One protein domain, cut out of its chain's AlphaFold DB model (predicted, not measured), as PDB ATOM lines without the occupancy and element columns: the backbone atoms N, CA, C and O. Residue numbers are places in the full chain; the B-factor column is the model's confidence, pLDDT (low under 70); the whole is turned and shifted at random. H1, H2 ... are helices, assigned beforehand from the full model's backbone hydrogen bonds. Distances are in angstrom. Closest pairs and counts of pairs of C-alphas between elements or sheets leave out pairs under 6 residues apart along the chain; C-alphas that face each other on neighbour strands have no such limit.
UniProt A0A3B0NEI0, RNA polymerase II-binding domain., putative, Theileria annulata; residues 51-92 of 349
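This is residues 51 to 92 of the 349 residues of the protein "RNA polymerase II-binding domain., putative" of Theileria annulata (UniProt A0A3B0NEI0). The longest helix, H4, lies side by side with H3 in a small helical hairpin, and H2 crosses near the hairpin's open end, where H3 begins and H4 ends. H1, a short helix of four residues, lies near the first residues of H2, with the C-alphas of Val 53 and Trp 62 6.2 A apart. The printed part has 42 residues with four named helices, in the order H1, H2, H3, H4, and no named strand; its class is all helix. It is compact, with a radius of gyration of the C-alphas of 9.1 A, and rounded, with spans of 24 by 20 by 17 A.

H4, residues 81 to 91, is 15.3 A long from first to last C-alpha; it begins at C-alpha 81 (25.180, -0.072, -31.572) and ends at C-alpha 91 (24.237, -15.034, -34.630). H3, residues 69 to 76, measures 10.4 A and begins at C-alpha 69 (12.808, -15.810, -35.431). H2, residues 61 to 67, measures 10.3 A. H1, residues 51 to 54, measures 5.0 A and begins at C-alpha 51 (19.101, -1.618, -43.889).

H4 and H3 touch and form a helical hairpin; the closest C-alphas are those of Phe 75 and Lys 87, 6.8 A apart. Their lines stand at a shallow tilt of 17 degrees, and they run opposite ways. H2 is close to but not clearly touching H4, with the C-alphas of Val 61 and Leu 88 closest at 7.0 A. These two run the same way at a steep tilt of 58 degrees. H2 and H3 touch only at the corner by their link, and only just, with 3 pairs of C-alphas within 8 A; the closest are those of Leu 65 and Ala 72, 5.4 A apart. They run opposite ways at a steep tilt of 43 degrees. H1 and H2 also touch only at the corner, only just, with 3 pairs within 8 A; the C-alphas of Val 53 and Trp 62 are closest at 6.2 A. H1 and H3 are apart; H1 and H4 are only just apart, with their closest C-alphas 8.1 A from each other. In H3 and H4 every O i to N i+4 pair is within hydrogen-bond range; in H2 it is 2 of 3, and H1 is too short for such a pair.

The C-alphas farthest apart are those of Tyr 67 and Ile 82, at 23.8 A, and the first and last printed C-alphas, Gly 51 and Phe 92, are 16.6 A apart. The printed part has no cut. The links from H2 to H3 and from H3 to H4 are tight, the link from H1 to H2 is short, and no link is long. The mean pLDDT of the printed part is 84.0; residues 51 to 52, which belong to H1, are under 70.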
ATOM      1  N   GLY A  51      18.231  -2.782 -44.068       69.50
ATOM      2  CA  GLY A  51      19.101  -1.618 -43.889       69.50
ATOM      3  C   GLY A  51      19.681  -1.502 -42.476       69.50
ATOM      4  O   GLY A  51      20.813  -1.043 -42.314       69.50
ATOM      5  N   ASP A  52      18.965  -1.987 -41.453       69.88
ATOM      6  CA  ASP A  52      19.455  -1.981 -40.073       69.88
ATOM      7  C   ASP A  52      20.611  -2.955 -39.843       69.88
ATOM      8  O   ASP A  52      21.361  -2.773 -38.886       69.88
ATOM      9  N   VAL A  53      20.744  -3.991 -40.672       74.62
ATOM     10  CA  VAL A  53      21.814  -4.994 -40.580       74.62
ATOM     11  C   VAL A  53      22.979  -4.602 -41.491       74.62
ATOM     12  O   VAL A  53      24.132  -4.593 -41.053       74.62
ATOM     13  N   GLN A  54      22.675  -4.161 -42.716       75.00
ATOM     14  CA  GLN A  54      23.674  -3.736 -43.700       75.00
ATOM     15  C   GLN A  54      24.488  -2.516 -43.252       75.00
ATOM     16  O   GLN A  54      25.681  -2.449 -43.546       75.00
ATOM     17  N   GLN A  55      23.912  -1.595 -42.464       75.44
ATOM     18  CA  GLN A  55      24.653  -0.453 -41.896       75.44
ATOM     19  C   GLN A  55      25.850  -0.866 -41.019       75.44
ATOM     20  O   GLN A  55      26.761  -0.071 -40.797       75.44
ATOM     21  N   TYR A  56      25.864  -2.104 -40.514       73.75
ATOM     22  CA  TYR A  56      26.956  -2.648 -39.706       73.75
ATOM     23  C   TYR A  56      27.958  -3.482 -40.523       73.75
ATOM     24  O   TYR A  56      28.900  -4.027 -39.945       73.75
ATOM     25  N   GLY A  57      27.784  -3.552 -41.849       72.12
ATOM     26  CA  GLY A  57      28.653  -4.292 -42.765       72.12
ATOM     27  C   GLY A  57      28.344  -5.787 -42.858       72.12
ATOM     28  O   GLY A  57      29.237  -6.548 -43.211       72.12
ATOM     29  N   TYR A  58      27.120  -6.199 -42.519       80.94
ATOM     30  CA  TYR A  58      26.654  -7.584 -42.614       80.94
ATOM     31  C   TYR A  58      25.692  -7.738 -43.786       80.94
ATOM     32  O   TYR A  58      24.634  -7.104 -43.804       80.94
ATOM     33  N   LYS A  59      26.054  -8.572 -44.762       84.19
ATOM     34  CA  LYS A  59      25.271  -8.780 -45.982       84.19
ATOM     35  C   LYS A  59      24.307  -9.958 -45.859       84.19
ATOM     36  O   LYS A  59      23.183  -9.859 -46.340       84.19
ATOM     37  N   TYR A  60      24.711 -11.041 -45.197       88.56
ATOM     38  CA  TYR A  60      23.968 -12.313 -45.220       88.56
ATOM     39  C   TYR A  60      23.168 -12.574 -43.944       88.56
ATOM     40  O   TYR A  60      22.202 -13.339 -43.946       88.56
ATOM     41  N   VAL A  61      23.534 -11.905 -42.847       87.38
ATOM     42  CA  VAL A  61      22.879 -12.075 -41.539       87.38
ATOM     43  C   VAL A  61      21.388 -11.743 -41.603       87.38
ATOM     44  O   VAL A  61      20.591 -12.374 -40.912       87.38
ATOM     45  N   TRP A  62      20.989 -10.773 -42.429       85.88
ATOM     46  CA  TRP A  62      19.584 -10.390 -42.563       85.88
ATOM     47  C   TRP A  62      18.716 -11.551 -43.055       85.88
ATOM     48  O   TRP A  62      17.724 -11.886 -42.411       85.88
ATOM     49  N   GLU A  63      19.110 -12.191 -44.155       87.62
ATOM     50  CA  GLU A  63      18.398 -13.351 -44.685       87.62
ATOM     51  C   GLU A  63      18.406 -14.500 -43.673       87.62
ATOM     52  O   GLU A  63      17.363 -15.093 -43.414       87.62
ATOM     53  N   TYR A  64      19.541 -14.750 -43.014       90.31
ATOM     54  CA  TYR A  64      19.630 -15.757 -41.955       90.31
ATOM     55  C   TYR A  64      18.601 -15.506 -40.836       90.31
ATOM     56  O   TYR A  64      17.877 -16.414 -40.432       90.31
ATOM     57  N   LEU A  65      18.453 -14.262 -40.373       89.75
ATOM     58  CA  LEU A  65      17.499 -13.898 -39.320       89.75
ATOM     59  C   LEU A  65      16.031 -14.150 -39.694       89.75
ATOM     60  O   LEU A  65      15.231 -14.414 -38.797       89.75
ATOM     61  N   GLN A  66      15.668 -14.118 -40.981       87.75
ATOM     62  CA  GLN A  66      14.293 -14.399 -41.419       87.75
ATOM     63  C   GLN A  66      13.867 -15.845 -41.121       87.75
ATOM     64  O   GLN A  66      12.688 -16.106 -40.884       87.75
ATOM     65  N   TYR A  67      14.826 -16.770 -41.072       88.75
ATOM     66  CA  TYR A  67      14.593 -18.193 -40.808       88.75
ATOM     67  C   TYR A  67      14.850 -18.590 -39.346       88.75
ATOM     68  O   TYR A  67      14.560 -19.722 -38.962       88.75
ATOM     69  N   HIS A  68      15.343 -17.657 -38.521       89.56
ATOM     70  CA  HIS A  68      15.645 -17.847 -37.094       89.56
ATOM     71  C   HIS A  68      14.943 -16.771 -36.241       89.56
ATOM     72  O   HIS A  68      15.584 -15.835 -35.744       89.56
ATOM     73  N   PRO A  69      13.606 -16.858 -36.073       86.06
ATOM     74  CA  PRO A  69      12.808 -15.810 -35.431       86.06
ATOM     75  C   PRO A  69      13.135 -15.614 -33.943       86.06
ATOM     76  O   PRO A  69      12.943 -14.531 -33.393       86.06
ATOM     77  N   ASP A  70      13.636 -16.646 -33.272       87.56
ATOM     78  CA  ASP A  70      14.162 -16.591 -31.910       87.56
ATOM     79  C   ASP A  70      15.407 -15.693 -31.821       87.56
ATOM     80  O   ASP A  70      15.483 -14.822 -30.948       87.56
ATOM     81  N   LYS A  71      16.344 -15.831 -32.767       88.06
ATOM     82  CA  LYS A  71      17.553 -15.000 -32.854       88.06
ATOM     83  C   LYS A  71      17.214 -13.561 -33.248       88.06
ATOM     84  O   LYS A  71      17.760 -12.621 -32.667       88.06
ATOM     85  N   ALA A  72      16.257 -13.376 -34.159       85.56
ATOM     86  CA  ALA A  72      15.760 -12.054 -34.548       85.56
ATOM     87  C   ALA A  72      15.136 -11.306 -33.360       85.56
ATOM     88  O   ALA A  72      15.439 -10.133 -33.132       85.56
ATOM     89  N   LYS A  73      14.335 -11.997 -32.538       84.00
ATOM     90  CA  LYS A  73      13.785 -11.423 -31.300       84.00
ATOM     91  C   LYS A  73      14.893 -10.986 -30.348       84.00
ATOM     92  O   LYS A  73      14.858  -9.848 -29.893       84.00
ATOM     93  N   GLN A  74      15.896 -11.830 -30.096       83.31
ATOM     94  CA  GLN A  74      17.028 -11.464 -29.233       83.31
ATOM     95  C   GLN A  74      17.764 -10.215 -29.732       83.31
ATOM     96  O   GLN A  74      18.124  -9.357 -28.930       83.31
ATOM     97  N   PHE A  75      17.958 -10.086 -31.047       82.38
ATOM     98  CA  PHE A  75      18.597  -8.916 -31.641       82.38
ATOM     99  C   PHE A  75      17.751  -7.640 -31.495       82.38
ATOM    100  O   PHE A  75      18.300  -6.580 -31.201       82.38
ATOM    101  N   SER A  76      16.423  -7.736 -31.636       80.44
ATOM    102  CA  SER A  76      15.509  -6.582 -31.572       80.44
ATOM    103  C   SER A  76      15.495  -5.856 -30.218       80.44
ATOM    104  O   SER A  76      15.162  -4.674 -30.160       80.44
ATOM    105  N   VAL A  77      15.880  -6.541 -29.135       83.62
ATOM    106  CA  VAL A  77      15.906  -5.978 -27.772       83.62
ATOM    107  C   VAL A  77      17.160  -5.130 -27.524       83.62
ATOM    108  O   VAL A  77      17.198  -4.319 -26.598       83.62
ATOM    109  N   ILE A  78      18.200  -5.285 -28.345       82.00
ATOM    110  CA  ILE A  78      19.471  -4.590 -28.156       82.00
ATOM    111  C   ILE A  78      19.402  -3.219 -28.828       82.00
ATOM    112  O   ILE A  78      19.276  -3.113 -30.045       82.00
ATOM    113  N   VAL A  79      19.529  -2.162 -28.026       80.38
ATOM    114  CA  VAL A  79      19.460  -0.770 -28.506       80.38
ATOM    115  C   VAL A  79      20.850  -0.200 -28.814       80.38
ATOM    116  O   VAL A  79      21.002   0.602 -29.731       80.38
ATOM    117  N   ASP A  80      21.878  -0.630 -28.078       86.19
ATOM    118  CA  ASP A  80      23.255  -0.146 -28.229       86.19
ATOM    119  C   ASP A  80      23.928  -0.658 -29.518       86.19
ATOM    120  O   ASP A  80      23.946  -1.858 -29.790       86.19
ATOM    121  N   HIS A  81      24.551   0.244 -30.284       80.81
ATOM    122  CA  HIS A  81      25.180  -0.072 -31.572       80.81
ATOM    123  C   HIS A  81      26.334  -1.080 -31.453       80.81
ATOM    124  O   HIS A  81      26.465  -1.955 -32.312       80.81
ATOM    125  N   ILE A  82      27.165  -0.982 -30.410       84.81
ATOM    126  CA  ILE A  82      28.330  -1.865 -30.233       84.81
ATOM    127  C   ILE A  82      27.854  -3.286 -29.921       84.81
ATOM    128  O   ILE A  82      28.291  -4.256 -30.547       84.81
ATOM    129  N   SER A  83      26.901  -3.398 -29.003       86.19
ATOM    130  CA  SER A  83      26.274  -4.655 -28.602       86.19
ATOM    131  C   SER A  83      25.489  -5.288 -29.750       86.19
ATOM    132  O   SER A  83      25.539  -6.505 -29.915       86.19
ATOM    133  N   ARG A  84      24.821  -4.485 -30.594       84.50
ATOM    134  CA  ARG A  84      24.153  -4.967 -31.815       84.50
ATOM    135  C   ARG A  84      25.151  -5.585 -32.785       84.50
ATOM    136  O   ARG A  84      24.930  -6.710 -33.218       84.50
ATOM    137  N   LYS A  85      26.262  -4.898 -33.075       85.31
ATOM    138  CA  LYS A  85      27.310  -5.426 -33.962       85.31
ATOM    139  C   LYS A  85      27.867  -6.752 -33.438       85.31
ATOM    140  O   LYS A  85      27.932  -7.724 -34.181       85.31
ATOM    141  N   LYS A  86      28.198  -6.811 -32.143       87.38
ATOM    142  CA  LYS A  86      28.687  -8.038 -31.502       87.38
ATOM    143  C   LYS A  86      27.663  -9.173 -31.591       87.38
ATOM    144  O   LYS A  86      28.028 -10.294 -31.922       87.38
ATOM    145  N   LYS A  87      26.383  -8.881 -31.345       88.19
ATOM    146  CA  LYS A  87      25.322  -9.890 -31.405       88.19
ATOM    147  C   LYS A  87      25.087 -10.418 -32.820       88.19
ATOM    148  O   LYS A  87      24.789 -11.597 -32.963       88.19
ATOM    149  N   LEU A  88      25.220  -9.580 -33.851       87.81
ATOM    150  CA  LEU A  88      25.127 -10.031 -35.245       87.81
ATOM    151  C   LEU A  88      26.230 -11.044 -35.569       87.81
ATOM    152  O   LEU A  88      25.914 -12.112 -36.087       87.81
ATOM    153  N   GLU A  89      27.474 -10.763 -35.169       90.12
ATOM    154  CA  GLU A  89      28.590 -11.710 -35.323       90.12
ATOM    155  C   GLU A  89      28.361 -13.009 -34.533       90.12
ATOM    156  O   GLU A  89      28.697 -14.087 -35.005       90.12
ATOM    157  N   GLU A  90      27.753 -12.944 -33.345       90.38
ATOM    158  CA  GLU A  90      27.397 -14.148 -32.578       90.38
ATOM    159  C   GLU A  90      26.303 -14.992 -33.260       90.38
ATOM    160  O   GLU A  90      26.278 -16.211 -33.105       90.38
ATOM    161  N   ILE A  91      25.371 -14.359 -33.979       90.44
ATOM    162  CA  ILE A  91      24.237 -15.034 -34.630       90.44
ATOM    163  C   ILE A  91      24.671 -15.735 -35.917       90.44
ATOM    164  O   ILE A  91      24.314 -16.898 -36.127       90.44
ATOM    165  N   PHE A  92      25.398 -15.014 -36.768       93.50
ATOM    166  CA  PHE A  92      25.989 -15.523 -37.997       93.50
ATOM    167  C   PHE A  92      27.345 -14.820 -38.180       93.50
ATOM    168  O   PHE A  92      27.373 -13.630 -38.511       93.50
TER     169      PHE A  92